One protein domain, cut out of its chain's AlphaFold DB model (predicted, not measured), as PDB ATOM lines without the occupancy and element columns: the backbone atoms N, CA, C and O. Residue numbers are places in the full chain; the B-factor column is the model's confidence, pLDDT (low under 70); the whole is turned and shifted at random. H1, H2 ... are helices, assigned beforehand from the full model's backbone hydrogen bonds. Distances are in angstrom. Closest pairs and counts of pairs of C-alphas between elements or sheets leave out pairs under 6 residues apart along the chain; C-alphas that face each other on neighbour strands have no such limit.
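AT A GLANCE: This is residues 279 to 382 of the 390 residues of the protein "Type III effector HopV1" of Pseudomonas syringae pv. tomato (strain ATCC BAA-871 / DC3000) (UniProt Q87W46). What shape do these atoms make? The long helix H3 crosses over one side of H2, which lies in the middle of a compact cluster of crossed helices, and H1 lies on the opposite side of H2. H4 and H5 pack on each other at one end of the cluster, while the long loop of residues 311 to 333 lies away from them, towards the other end. What is it built of? The printed part has 104 residues, with five named helices in the order H1, H2, H3, H4, H5 and no named strand, and its class is all helix. How closely is it gathered? It is compact, with a radius of gyration of the C-alphas of 12.1 A, and its rounded outline spans 30 by 25 by 24 A.

IN THESE COORDINATES: Where are the longest helices? H3 is residues 334 to 351, 25.4 A from first to last C-alpha, beginning at C-alpha 334 (115.998, 106.281, 134.191). H5 is residues 364 to 381, 25.1 A long, ending at C-alpha 381 (115.656, 120.270, 151.157). Where are the others? H2 is residues 297 to 310, 19.9 A long, and H4 is residues 353 to 360, 10.2 A long. H1 is residues 282 to 292, 14.7 A long, beginning at C-alpha 282 (117.838, 94.304, 153.641).

HOW THE PARTS SIT: What does H3 touch? With residues 337 to 345 alone it touches H2, about perpendicular at 85 degrees, and the closest C-alphas, of Gly 306 and Gln 341, are 3.8 A apart. It touches H5 at 73 degrees, about perpendicular, closest at the C-alphas of Met 351 and Leu 374, 7.1 A. It touches H4 only at the corner, and only just, with 3 pairs of C-alphas within 8 A, the closest being Gln 348 and Phe 355 at 5.4 A. How do H4 and H5 stand? They touch at a steep tilt of 63 degrees, opposite ways, with the C-alphas of Ala 358 and Leu 371 closest at 4.5 A. Where is H1? H1 and H2 form a helical hairpin, opposite ways at a shallow tilt of 33 degrees, only just short of steep, with the C-alphas of Ala 291 and Gly 297 closest at 6.4 A. H1 and H3 are apart. Are the helix backbones complete? Every O i to N i+4 pair is within hydrogen-bond range in H1, H2 and H5, against 13 of 14 in H3 and 3 of 4 in H4.

THE WHOLE: How large is it? The two C-alphas farthest apart, those of Gly 335 and Lys 365, are 34.4 A apart. How is the printed part joined? It has no cut; the link from H2 to H3 is long, with 23 residues, and the other links are tight. Where is confidence low? The mean pLDDT of the printed part is 91.7, and residue 292 alone is under 70.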
ATOM      1  N   ILE A 279     126.986  99.286 149.960       91.06
ATOM      2  CA  ILE A 279     126.167  98.258 149.301       91.06
ATOM      3  C   ILE A 279     124.746  98.183 149.865       91.06
ATOM      4  O   ILE A 279     124.479  98.600 150.992       91.06
ATOM      5  N   ALA A 280     123.820  97.650 149.066       87.50
ATOM      6  CA  ALA A 280     122.432  97.471 149.476       87.50
ATOM      7  C   ALA A 280     122.306  96.483 150.646       87.50
ATOM      8  O   ALA A 280     122.963  95.439 150.680       87.50
ATOM      9  N   SER A 281     121.420  96.795 151.592       86.75
ATOM     10  CA  SER A 281     121.181  95.978 152.779       86.75
ATOM     11  C   SER A 281     119.690  95.858 153.075       86.75
ATOM     12  O   SER A 281     119.007  96.855 153.308       86.75
ATOM     13  N   ARG A 282     119.207  94.613 153.187       86.81
ATOM     14  CA  ARG A 282     117.838  94.304 153.641       86.81
ATOM     15  C   ARG A 282     117.544  94.834 155.047       86.81
ATOM     16  O   ARG A 282     116.385  94.999 155.412       86.81
ATOM     17  N   ILE A 283     118.587  95.063 155.846       87.44
ATOM     18  CA  ILE A 283     118.468  95.669 157.172       87.44
ATOM     19  C   ILE A 283     118.122  97.145 156.998       87.44
ATOM     20  O   ILE A 283     117.078  97.563 157.481       87.44
ATOM     21  N   THR A 284     118.907  97.886 156.209       89.50
ATOM     22  CA  THR A 284     118.620  99.282 155.853       89.50
ATOM     23  C   THR A 284     117.232  99.431 155.223       89.50
ATOM     24  O   THR A 284     116.477 100.294 155.650       89.50
ATOM     25  N   GLU A 285     116.830  98.556 154.290       88.62
ATOM     26  CA  GLU A 285     115.466  98.551 153.721       88.62
ATOM     27  C   GLU A 285     114.369  98.396 154.796       88.62
ATOM     28  O   GLU A 285     113.344  99.076 154.739       88.62
ATOM     29  N   ARG A 286     114.580  97.543 155.808       88.56
ATOM     30  CA  ARG A 286     113.635  97.357 156.921       88.56
ATOM     31  C   ARG A 286     113.607  98.555 157.871       88.56
ATOM     32  O   ARG A 286     112.525  98.963 158.287       88.56
ATOM     33  N   GLU A 287     114.760  99.120 158.221       88.88
ATOM     34  CA  GLU A 287     114.814 100.311 159.077       88.88
ATOM     35  C   GLU A 287     114.219 101.533 158.357       88.88
ATOM     36  O   GLU A 287     113.520 102.326 158.982       88.88
ATOM     37  N   LEU A 288     114.384 101.637 157.032       87.75
ATOM     38  CA  LEU A 288     113.690 102.618 156.192       87.75
ATOM     39  C   LEU A 288     112.176 102.396 156.158       87.75
ATOM     40  O   LEU A 288     111.436 103.374 156.161       87.75
ATOM     41  N   TYR A 289     111.697 101.150 156.177       84.44
ATOM     42  CA  TYR A 289     110.264 100.858 156.285       84.44
ATOM     43  C   TYR A 289     109.678 101.316 157.629       84.44
ATOM     44  O   TYR A 289     108.653 102.002 157.669       84.44
ATOM     45  N   GLN A 290     110.378 101.024 158.727       83.06
ATOM     46  CA  GLN A 290     110.006 101.488 160.068       83.06
ATOM     47  C   GLN A 290     110.061 103.021 160.174       83.06
ATOM     48  O   GLN A 290     109.123 103.641 160.673       83.06
ATOM     49  N   ALA A 291     111.114 103.651 159.646       74.62
ATOM     50  CA  ALA A 291     111.252 105.105 159.621       74.62
ATOM     51  C   ALA A 291     110.235 105.786 158.689       74.62
ATOM     52  O   ALA A 291     109.795 106.904 158.958       74.62
ATOM     53  N   GLY A 292     109.857 105.121 157.597       65.62
ATOM     54  CA  GLY A 292     109.014 105.657 156.535       65.62
ATOM     55  C   GLY A 292     107.512 105.525 156.758       65.62
ATOM     56  O   GLY A 292     106.743 106.147 156.032       65.62
ATOM     57  N   SER A 293     107.099 104.826 157.818       71.56
ATOM     58  CA  SER A 293     105.755 104.971 158.397       71.56
ATOM     59  C   SER A 293     105.540 106.344 159.064       71.56
ATOM     60  O   SER A 293     104.435 106.661 159.495       71.56
ATOM     61  N   MET A 294     106.585 107.179 159.148       74.50
ATOM     62  CA  MET A 294     106.527 108.566 159.612       74.50
ATOM     63  C   MET A 294     106.636 109.562 158.442       74.50
ATOM     64  O   MET A 294     107.085 109.233 157.340       74.50
ATOM     65  N   ARG A 295     106.274 110.828 158.699       82.44
ATOM     66  CA  ARG A 295     106.450 111.947 157.756       82.44
ATOM     67  C   ARG A 295     107.886 111.971 157.211       82.44
ATOM     68  O   ARG A 295     108.829 112.034 157.990       82.44
ATOM     69  N   GLY A 296     108.044 111.964 155.885       84.81
ATOM     70  CA  GLY A 296     109.354 111.958 155.214       84.81
ATOM     71  C   GLY A 296     109.797 110.604 154.644       84.81
ATOM     72  O   GLY A 296     110.870 110.528 154.047       84.81
ATOM     73  N   GLY A 297     108.994 109.543 154.793       87.81
ATOM     74  CA  GLY A 297     109.341 108.193 154.331       87.81
ATOM     75  C   GLY A 297     109.695 108.077 152.848       87.81
ATOM     76  O   GLY A 297     110.707 107.460 152.513       87.81
ATOM     77  N   GLN A 298     108.935 108.732 151.965       91.31
ATOM     78  CA  GLN A 298     109.249 108.739 150.533       91.31
ATOM     79  C   GLN A 298     110.593 109.420 150.253       91.31
ATOM     80  O   GLN A 298     111.394 108.899 149.484       91.31
ATOM     81  N   GLN A 299     110.866 110.563 150.885       94.00
ATOM     82  CA  GLN A 299     112.117 111.293 150.706       94.00
ATOM     83  C   GLN A 299     113.319 110.461 151.175       94.00
ATOM     84  O   GLN A 299     114.324 110.410 150.472       94.00
ATOM     85  N   LEU A 300     113.205 109.761 152.311       93.62
ATOM     86  CA  LEU A 300     114.221 108.812 152.788       93.62
ATOM     87  C   LEU A 300     114.459 107.664 151.795       93.62
ATOM     88  O   LEU A 300     115.608 107.342 151.496       93.62
ATOM     89  N   ALA A 301     113.394 107.062 151.264       93.56
ATOM     90  CA  ALA A 301     113.503 105.951 150.322       93.56
ATOM     91  C   ALA A 301     114.051 106.388 148.950       93.56
ATOM     92  O   ALA A 301     114.880 105.682 148.373       93.56
ATOM     93  N   GLU A 302     113.661 107.566 148.447       95.56
ATOM     94  CA  GLU A 302     114.276 108.174 147.261       95.56
ATOM     95  C   GLU A 302     115.763 108.457 147.536       95.56
ATOM     96  O   GLU A 302     116.621 108.102 146.732       95.56
ATOM     97  N   CYS A 303     116.099 109.015 148.699       96.25
ATOM     98  CA  CYS A 303     117.479 109.300 149.080       96.25
ATOM     99  C   CYS A 303     118.356 108.034 149.141       96.25
ATOM    100  O   CYS A 303     119.453 108.038 148.581       96.25
ATOM    101  N   TYR A 304     117.851 106.929 149.704       95.44
ATOM    102  CA  TYR A 304     118.535 105.627 149.716       95.44
ATOM    103  C   TYR A 304     118.794 105.084 148.303       95.44
ATOM    104  O   TYR A 304     119.910 104.668 147.996       95.44
ATOM    105  N   VAL A 305     117.800 105.155 147.407       95.81
ATOM    106  CA  VAL A 305     117.973 104.804 145.984       95.81
ATOM    107  C   VAL A 305     119.098 105.631 145.361       95.81
ATOM    108  O   VAL A 305     119.968 105.083 144.687       95.81
ATOM    109  N   GLY A 306     119.129 106.939 145.620       97.12
ATOM    110  CA  GLY A 306     120.188 107.814 145.119       97.12
ATOM    111  C   GLY A 306     121.562 107.504 145.714       97.12
ATOM    112  O   GLY A 306     122.553 107.550 144.987       97.12
ATOM    113  N   ALA A 307     121.626 107.124 146.993       97.06
ATOM    114  CA  ALA A 307     122.849 106.683 147.657       97.06
ATOM    115  C   ALA A 307     123.422 105.411 147.007       97.06
ATOM    116  O   ALA A 307     124.624 105.341 146.756       97.06
ATOM    117  N   LEU A 308     122.573 104.432 146.677       96.12
ATOM    118  CA  LEU A 308     122.983 103.214 145.971       96.12
ATOM    119  C   LEU A 308     123.468 103.511 144.545       96.12
ATOM    120  O   LEU A 308     124.577 103.113 144.183       96.12
ATOM    121  N   LEU A 309     122.688 104.265 143.761       95.94
ATOM    122  CA  LEU A 309     123.036 104.626 142.379       95.94
ATOM    123  C   LEU A 309     124.358 105.399 142.293       95.94
ATOM    124  O   LEU A 309     125.193 105.093 141.443       95.94
ATOM    125  N   LYS A 310     124.584 106.357 143.204       94.75
ATOM    126  CA  LYS A 310     125.837 107.122 143.281       94.75
ATOM    127  C   LYS A 310     127.057 106.213 143.481       94.75
ATOM    128  O   LYS A 310     128.115 106.472 142.918       94.75
ATOM    129  N   ASN A 311     126.913 105.141 144.259       92.25
ATOM    130  CA  ASN A 311     127.978 104.173 144.535       92.25
ATOM    131  C   ASN A 311     128.007 103.003 143.527       92.25
ATOM    132  O   ASN A 311     128.545 101.934 143.826       92.25
ATOM    133  N   GLY A 312     127.407 103.185 142.341       91.25
ATOM    134  CA  GLY A 312     127.406 102.202 141.255       91.25
ATOM    135  C   GLY A 312     126.683 100.895 141.585       91.25
ATOM    136  O   GLY A 312     126.881  99.898 140.892       91.25
ATOM    137  N   GLN A 313     125.875 100.863 142.648       92.25
ATOM    138  CA  GLN A 313     125.178  99.653 143.060       92.25
ATOM    139  C   GLN A 313     123.985  99.375 142.155       92.25
ATOM    140  O   GLN A 313     123.221 100.279 141.802       92.25
ATOM    141  N   LYS A 314     123.761  98.091 141.864       88.75
ATOM    142  CA  LYS A 314     122.456  97.645 141.383       88.75
ATOM    143  C   LYS A 314     121.424  97.927 142.481       88.75
ATOM    144  O   LYS A 314     121.669  97.632 143.651       88.75
ATOM    145  N   LEU A 315     120.275  98.485 142.103       90.50
ATOM    146  CA  LEU A 315     119.153  98.619 143.027       90.50
ATOM    147  C   LEU A 315     118.644  97.235 143.477       90.50
ATOM    148  O   LEU A 315     118.802  96.266 142.727       90.50
ATOM    149  N   PRO A 316     118.045  97.121 144.676       86.44
ATOM    150  CA  PRO A 316     117.534  95.849 145.171       86.44
ATOM    151  C   PRO A 316     116.475  95.256 144.233       86.44
ATOM    152  O   PRO A 316     115.562  95.956 143.802       86.44
ATOM    153  N   ASP A 317     116.533  93.946 143.985       84.06
ATOM    154  CA  ASP A 317     115.480  93.198 143.275       84.06
ATOM    155  C   ASP A 317     114.261  92.926 144.194       84.06
ATOM    156  O   ASP A 317     113.723  91.819 144.239       84.06
ATOM    157  N   SER A 318     113.871  93.915 145.004       82.94
ATOM    158  CA  SER A 318     112.794  93.854 145.996       82.94
ATOM    159  C   SER A 318     111.672  94.851 145.684       82.94
ATOM    160  O   SER A 318     111.819  95.797 144.899       82.94
ATOM    161  N   PHE A 319     110.513  94.631 146.308       84.50
ATOM    162  CA  PHE A 319     109.449  95.630 146.334       84.50
ATOM    163  C   PHE A 319     109.869  96.819 147.194       84.50
ATOM    164  O   PHE A 319     110.565  96.665 148.196       84.50
ATOM    165  N   THR A 320     109.369  98.004 146.862       83.00
ATOM    166  CA  THR A 320     109.654  99.236 147.621       83.00
ATOM    167  C   THR A 320     108.941  99.288 148.979       83.00
ATOM    168  O   THR A 320     109.046 100.281 149.697       83.00
ATOM    169  N   ASN A 321     108.177  98.243 149.323       77.62
ATOM    170  CA  ASN A 321     107.353  98.125 150.529       77.62
ATOM    171  C   ASN A 321     106.435  99.342 150.751       77.62
ATOM    172  O   ASN A 321     106.228  99.776 151.881       77.62
ATOM    173  N   TYR A 322     105.900  99.895 149.655       77.12
ATOM    174  CA  TYR A 322     105.050 101.094 149.614       77.12
ATOM    175  C   TYR A 322     105.719 102.399 150.087       77.12
ATOM    176  O   TYR A 322     105.052 103.428 150.158       77.12
ATOM    177  N   LEU A 323     107.035 102.402 150.339       84.75
ATOM    178  CA  LEU A 323     107.791 103.624 150.644       84.75
ATOM    179  C   LEU A 323     107.953 104.540 149.431       84.75
ATOM    180  O   LEU A 323     108.119 105.749 149.579       84.75
ATOM    181  N   LEU A 324     107.926 103.964 148.229       90.69
ATOM    182  CA  LEU A 324     107.926 104.698 146.972       90.69
ATOM    183  C   LEU A 324     106.610 104.433 146.232       90.69
ATOM    184  O   LEU A 324     106.114 103.306 146.263       90.69
ATOM    185  N   PRO A 325     106.080 105.406 145.472       89.69
ATOM    186  CA  PRO A 325     104.869 105.222 144.667       89.69
ATOM    187  C   PRO A 325     105.056 104.308 143.430       89.69
ATOM    188  O   PRO A 325     104.217 104.289 142.532       89.69
ATOM    189  N   VAL A 326     106.093 103.464 143.398       90.62
ATOM    190  CA  VAL A 326     106.342 102.409 142.396       90.62
ATOM    191  C   VAL A 326     106.447 101.040 143.078       90.62
ATOM    192  O   VAL A 326     106.736 100.972 144.267       90.62
ATOM    193  N   PHE A 327     106.121  99.953 142.378       87.38
ATOM    194  CA  PHE A 327     105.946  98.633 143.004       87.38
ATOM    195  C   PHE A 327     107.286  97.995 143.403       87.38
ATOM    196  O   PHE A 327     107.455  97.548 144.538       87.38
ATOM    197  N   SER A 328     108.261  98.043 142.503       90.31
ATOM    198  CA  SER A 328     109.631  97.561 142.672       90.31
ATOM    199  C   SER A 328     110.647  98.674 142.415       90.31
ATOM    200  O   SER A 328     110.337  99.680 141.774       90.31
ATOM    201  N   TYR A 329     111.887  98.503 142.879       91.12
ATOM    202  CA  TYR A 329     112.957  99.450 142.543       91.12
ATOM    203  C   TYR A 329     113.298  99.458 141.040       91.12
ATOM    204  O   TYR A 329     113.749 100.480 140.525       91.12
ATOM    205  N   SER A 330     113.036  98.362 140.319       90.44
ATOM    206  CA  SER A 330     113.176  98.274 138.856       90.44
ATOM    207  C   SER A 330     112.190  99.152 138.076       90.44
ATOM    208  O   SER A 330     112.480  99.512 136.939       90.44
ATOM    209  N   ASP A 331     111.067  99.551 138.681       92.44
ATOM    210  CA  ASP A 331     110.071 100.430 138.049       92.44
ATOM    211  C   ASP A 331     110.478 101.921 138.089       92.44
ATOM    212  O   ASP A 331     109.778 102.792 137.561       92.44
ATOM    213  N   ILE A 332     111.605 102.256 138.731       93.62
ATOM    214  CA  ILE A 332     112.124 103.625 138.782       93.62
ATOM    215  C   ILE A 332     112.702 103.985 137.410       93.62
ATOM    216  O   ILE A 332     113.778 103.529 137.025       93.62
ATOM    217  N   SER A 333     111.999 104.855 136.678       93.81
ATOM    218  CA  SER A 333     112.428 105.283 135.342       93.81
ATOM    219  C   SER A 333     113.853 105.874 135.349       93.81
ATOM    220  O   SER A 333     114.225 106.572 136.301       93.81
ATOM    221  N   PRO A 334     114.647 105.712 134.269       94.31
ATOM    222  CA  PRO A 334     115.998 106.281 134.191       94.31
ATOM    223  C   PRO A 334     116.047 107.804 134.408       94.31
ATOM    224  O   PRO A 334     117.029 108.336 134.930       94.31
ATOM    225  N   GLY A 335     114.976 108.519 134.043       95.81
ATOM    226  CA  GLY A 335     114.835 109.955 134.291       95.81
ATOM    227  C   GLY A 335     114.618 110.301 135.769       95.81
ATOM    228  O   GLY A 335     115.159 111.300 136.244       95.81
ATOM    229  N   HIS A 336     113.875 109.475 136.513       96.25
ATOM    230  CA  HIS A 336     113.733 109.618 137.965       96.25
ATOM    231  C   HIS A 336     115.024 109.219 138.683       96.25
ATOM    232  O   HIS A 336     115.501 109.985 139.515       96.25
ATOM    233  N   ALA A 337     115.646 108.101 138.296       95.88
ATOM    234  CA  ALA A 337     116.908 107.618 138.858       95.88
ATOM    235  C   ALA A 337     118.012 108.695 138.835       95.88
ATOM    236  O   ALA A 337     118.593 109.003 139.873       95.88
ATOM    237  N   LYS A 338     118.229 109.362 137.687       96.81
ATOM    238  CA  LYS A 338     119.205 110.466 137.565       96.81
ATOM    239  C   LYS A 338     118.888 111.661 138.478       96.81
ATOM    240  O   LYS A 338     119.792 112.219 139.095       96.81
ATOM    241  N   LYS A 339     117.614 112.060 138.584       97.62
ATOM    242  CA  LYS A 339     117.176 113.166 139.461       97.62
ATOM    243  C   LYS A 339     117.335 112.822 140.946       97.62
ATOM    244  O   LYS A 339     117.762 113.671 141.723       97.62
ATOM    245  N   ILE A 340     117.012 111.584 141.317       97.75
ATOM    246  CA  ILE A 340     117.178 111.031 142.664       97.75
ATOM    247  C   ILE A 340     118.663 111.016 143.054       97.75
ATOM    248  O   ILE A 340     119.027 111.585 144.082       97.75
ATOM    249  N   GLN A 341     119.528 110.455 142.206       97.75
ATOM    250  CA  GLN A 341     120.977 110.427 142.419       97.75
ATOM    251  C   GLN A 341     121.548 111.842 142.623       97.75
ATOM    252  O   GLN A 341     122.223 112.100 143.618       97.75
ATOM    253  N   ALA A 342     121.203 112.790 141.745       97.75
ATOM    254  CA  ALA A 342     121.683 114.169 141.835       97.75
ATOM    255  C   ALA A 342     121.206 114.920 143.097       97.75
ATOM    256  O   ALA A 342     121.859 115.875 143.528       97.75
ATOM    257  N   GLN A 343     120.076 114.532 143.703       97.81
ATOM    258  CA  GLN A 343     119.656 115.068 145.003       97.81
ATOM    259  C   GLN A 343     120.335 114.350 146.177       97.81
ATOM    260  O   GLN A 343     120.717 115.020 147.139       97.81
ATOM    261  N   ALA A 344     120.563 113.037 146.089       97.69
ATOM    262  CA  ALA A 344     121.307 112.282 147.098       97.69
ATOM    263  C   ALA A 344     122.750 112.790 147.228       97.69
ATOM    264  O   ALA A 344     123.206 113.053 148.334       97.69
ATOM    265  N   GLU A 345     123.425 113.073 146.110       97.31
ATOM    266  CA  GLU A 345     124.743 113.721 146.100       97.31
ATOM    267  C   GLU A 345     124.747 115.088 146.806       97.31
ATOM    268  O   GLU A 345     125.719 115.437 147.476       97.31
ATOM    269  N   LYS A 346     123.663 115.867 146.691       97.38
ATOM    270  CA  LYS A 346     123.521 117.158 147.385       97.38
ATOM    271  C   LYS A 346     123.250 116.991 148.880       97.38
ATOM    272  O   LYS A 346     123.795 117.765 149.658       97.38
ATOM    273  N   SER A 347     122.437 116.012 149.281       97.25
ATOM    274  CA  SER A 347     122.198 115.714 150.701       97.25
ATOM    275  C   SER A 347     123.466 115.167 151.366       97.25
ATOM    276  O   SER A 347     123.868 115.695 152.397       97.25
ATOM    277  N   GLN A 348     124.203 114.252 150.723       97.00
ATOM    278  CA  GLN A 348     125.491 113.776 151.240       97.00
ATOM    279  C   GLN A 348     126.516 114.909 151.399       97.00
ATOM    280  O   GLN A 348     127.225 114.948 152.399       97.00
ATOM    281  N   LYS A 349     126.570 115.872 150.466       96.88
ATOM    282  CA  LYS A 349     127.438 117.058 150.600       96.88
ATOM    283  C   LYS A 349     127.074 117.969 151.781       96.88
ATOM    284  O   LYS A 349     127.961 118.660 152.265       96.88
ATOM    285  N   ARG A 350     125.812 117.991 152.234       97.12
ATOM    286  CA  ARG A 350     125.388 118.741 153.435       97.12
ATOM    287  C   ARG A 350     125.585 117.944 154.723       97.12
ATOM    288  O   ARG A 350     126.087 118.479 155.699       97.12
ATOM    289  N   MET A 351     125.169 116.680 154.716       97.06
ATOM    290  CA  MET A 351     125.045 115.843 155.914       97.06
ATOM    291  C   MET A 351     126.298 115.009 156.215       97.06
ATOM    292  O   MET A 351     126.420 114.466 157.312       97.06
ATOM    293  N   GLY A 352     127.227 114.891 155.260       95.00
ATOM    294  CA  GLY A 352     128.513 114.215 155.429       95.00
ATOM    295  C   GLY A 352     128.369 112.814 156.023       95.00
ATOM    296  O   GLY A 352     127.626 111.977 155.509       95.00
ATOM    297  N   ILE A 353     129.048 112.583 157.149       94.81
ATOM    298  CA  ILE A 353     129.048 111.307 157.873       94.81
ATOM    299  C   ILE A 353     127.644 110.825 158.266       94.81
ATOM    300  O   ILE A 353     127.406 109.620 158.264       94.81
ATOM    301  N   VAL A 354     126.688 111.725 158.529       96.88
ATOM    302  CA  VAL A 354     125.307 111.355 158.895       96.88
ATOM    303  C   VAL A 354     124.605 110.649 157.733       96.88
ATOM    304  O   VAL A 354     123.903 109.667 157.953       96.88
ATOM    305  N   PHE A 355     124.841 111.085 156.491       97.56
ATOM    306  CA  PHE A 355     124.276 110.441 155.300       97.56
ATOM    307  C   PHE A 355     124.799 109.010 155.132       97.56
ATOM    308  O   PHE A 355     124.022 108.077 154.939       97.56
ATOM    309  N   ASP A 356     126.120 108.830 155.221       96.31
ATOM    310  CA  ASP A 356     126.738 107.511 155.070       96.31
ATOM    311  C   ASP A 356     126.343 106.569 156.218       96.31
ATOM    312  O   ASP A 356     126.000 105.411 155.984       96.31
ATOM    313  N   THR A 357     126.287 107.088 157.445       96.50
ATOM    314  CA  THR A 357     125.863 106.347 158.641       96.50
ATOM    315  C   THR A 357     124.399 105.904 158.556       96.50
ATOM    316  O   THR A 357     124.082 104.766 158.899       96.50
ATOM    317  N   ALA A 358     123.497 106.754 158.053       95.69
ATOM    318  CA  ALA A 358     122.072 106.441 157.933       95.69
ATOM    319  C   ALA A 358     121.793 105.226 157.027       95.69
ATOM    320  O   ALA A 358     120.890 104.433 157.300       95.69
ATOM    321  N   PHE A 359     122.570 105.043 155.958       95.25
ATOM    322  CA  PHE A 359     122.331 103.969 154.988       95.25
ATOM    323  C   PHE A 359     123.278 102.770 155.122       95.25
ATOM    324  O   PHE A 359     122.867 101.651 154.800       95.25
ATOM    325  N   PHE A 360     124.506 102.983 155.604       95.38
ATOM    326  CA  PHE A 360     125.604 102.010 155.530       95.38
ATOM    327  C   PHE A 360     126.323 101.761 156.869       95.38
ATOM    328  O   PHE A 360     127.361 101.103 156.881       95.38
ATOM    329  N   SER A 361     125.800 102.259 157.998       94.81
ATOM    330  CA  SER A 361     126.340 101.892 159.316       94.81
ATOM    331  C   SER A 361     126.112 100.407 159.617       94.81
ATOM    332  O   SER A 361     125.002  99.907 159.406       94.81
ATOM    333  N   PRO A 362     127.121  99.692 160.149       92.81
ATOM    334  CA  PRO A 362     126.948  98.331 160.630       92.81
ATOM    335  C   PRO A 362     126.148  98.261 161.938       92.81
ATOM    336  O   PRO A 362     125.467  97.264 162.154       92.81
ATOM    337  N   ASP A 363     126.198  99.298 162.785       94.69
ATOM    338  CA  ASP A 363     125.424  99.363 164.027       94.69
ATOM    339  C   ASP A 363     124.034  99.969 163.792       94.69
ATOM    340  O   ASP A 363     123.896 101.143 163.430       94.69
ATOM    341  N   LEU A 364     123.005  99.171 164.086       92.12
ATOM    342  CA  LEU A 364     121.592  99.543 164.013       92.12
ATOM    343  C   LEU A 364     121.214 100.723 164.918       92.12
ATOM    344  O   LEU A 364     120.337 101.506 164.546       92.12
ATOM    345  N   LYS A 365     121.826 100.859 166.102       92.56
ATOM    346  CA  LYS A 365     121.499 101.952 167.033       92.56
ATOM    347  C   LYS A 365     121.936 103.290 166.438       92.56
ATOM    348  O   LYS A 365     121.117 104.198 166.279       92.56
ATOM    349  N   THR A 366     123.196 103.366 166.021       94.19
ATOM    350  CA  THR A 366     123.785 104.519 165.333       94.19
ATOM    351  C   THR A 366     123.079 104.803 164.002       94.19
ATOM    352  O   THR A 366     122.768 105.959 163.707       94.19
ATOM    353  N   GLN A 367     122.735 103.763 163.231       94.62
ATOM    354  CA  GLN A 367     122.000 103.900 161.969       94.62
ATOM    355  C   GLN A 367     120.652 104.609 162.160       94.62
ATOM    356  O   GLN A 367     120.331 105.537 161.418       94.62
ATOM    357  N   ARG A 368     119.861 104.202 163.162       93.19
ATOM    358  CA  ARG A 368     118.534 104.781 163.442       93.19
ATOM    359  C   ARG A 368     118.602 106.258 163.821       93.19
ATOM    360  O   ARG A 368     117.775 107.036 163.349       93.19
ATOM    361  N   LEU A 369     119.591 106.647 164.626       93.81
ATOM    362  CA  LEU A 369     119.820 108.051 164.976       93.81
ATOM    363  C   LEU A 369     120.152 108.879 163.724       93.81
ATOM    364  O   LEU A 369     119.531 109.915 163.482       93.81
ATOM    365  N   ALA A 370     121.070 108.383 162.891       95.62
ATOM    366  CA  ALA A 370     121.461 109.041 161.650       95.62
ATOM    367  C   ALA A 370     120.313 109.119 160.623       95.62
ATOM    368  O   ALA A 370     120.149 110.153 159.979       95.62
ATOM    369  N   LEU A 371     119.471 108.082 160.514       94.56
ATOM    370  CA  LEU A 371     118.244 108.102 159.703       94.56
ATOM    371  C   LEU A 371     117.270 109.191 160.166       94.56
ATOM    372  O   LEU A 371     116.707 109.890 159.326       94.56
ATOM    373  N   GLY A 372     117.097 109.364 161.481       92.81
ATOM    374  CA  GLY A 372     116.288 110.442 162.050       92.81
ATOM    375  C   GLY A 372     116.813 111.823 161.657       92.81
ATOM    376  O   GLY A 372     116.070 112.624 161.098       92.81
ATOM    377  N   MET A 373     118.109 112.076 161.866       94.50
ATOM    378  CA  MET A 373     118.753 113.344 161.491       94.50
ATOM    379  C   MET A 373     118.678 113.623 159.982       94.50
ATOM    380  O   MET A 373     118.361 114.738 159.567       94.50
ATOM    381  N   LEU A 374     118.940 112.609 159.150       96.00
ATOM    382  CA  LEU A 374     118.867 112.723 157.695       96.00
ATOM    383  C   LEU A 374     117.439 113.027 157.224       96.00
ATOM    384  O   LEU A 374     117.252 113.840 156.324       96.00
ATOM    385  N   ARG A 375     116.418 112.421 157.839       94.00
ATOM    386  CA  ARG A 375     115.014 112.672 157.489       94.00
ATOM    387  C   ARG A 375     114.636 114.145 157.619       94.00
ATOM    388  O   ARG A 375     113.933 114.653 156.749       94.00
ATOM    389  N   GLU A 376     115.104 114.829 158.661       93.50
ATOM    390  CA  GLU A 376     114.787 116.246 158.865       93.50
ATOM    391  C   GLU A 376     115.487 117.150 157.823       93.50
ATOM    392  O   GLU A 376     114.839 118.041 157.271       93.50
ATOM    393  N   ASP A 377     116.743 116.867 157.429       95.06
ATOM    394  CA  ASP A 377     117.397 117.509 156.260       95.06
ATOM    395  C   ASP A 377     116.578 117.308 154.977       95.06
ATOM    396  O   ASP A 377     116.323 118.250 154.219       95.06
ATOM    397  N   LEU A 378     116.118 116.078 154.743       95.31
ATOM    398  CA  LEU A 378     115.332 115.738 153.564       95.31
ATOM    399  C   LEU A 378     113.960 116.426 153.560       95.31
ATOM    400  O   LEU A 378     113.511 116.859 152.502       95.31
ATOM    401  N   LEU A 379     113.309 116.598 154.713       93.88
ATOM    402  CA  LEU A 379     112.041 117.330 154.808       93.88
ATOM    403  C   LEU A 379     112.178 118.823 154.468       93.88
ATOM    404  O   LEU A 379     111.219 119.406 153.963       93.88
ATOM    405  N   MET A 380     113.347 119.426 154.702       94.62
ATOM    406  CA  MET A 380     113.623 120.829 154.364       94.62
ATOM    407  C   MET A 380     114.120 121.023 152.923       94.62
ATOM    408  O   MET A 380     113.846 122.055 152.308       94.62
ATOM    409  N   HIS A 381     114.867 120.058 152.377       96.25
ATOM    410  CA  HIS A 381     115.656 120.270 151.157       96.25
ATOM    411  C   HIS A 381     115.361 119.310 149.996       96.25
ATOM    412  O   HIS A 381     115.800 119.582 148.874       96.25
ATOM    413  N   TRP A 382     114.652 118.200 150.217       96.69
ATOM    414  CA  TRP A 382     114.369 117.221 149.166       96.69
ATOM    415  C   TRP A 382     113.116 117.584 148.369       96.69
ATOM    416  O   TRP A 382     112.011 117.673 148.907       96.69
TER     417      TRP A 382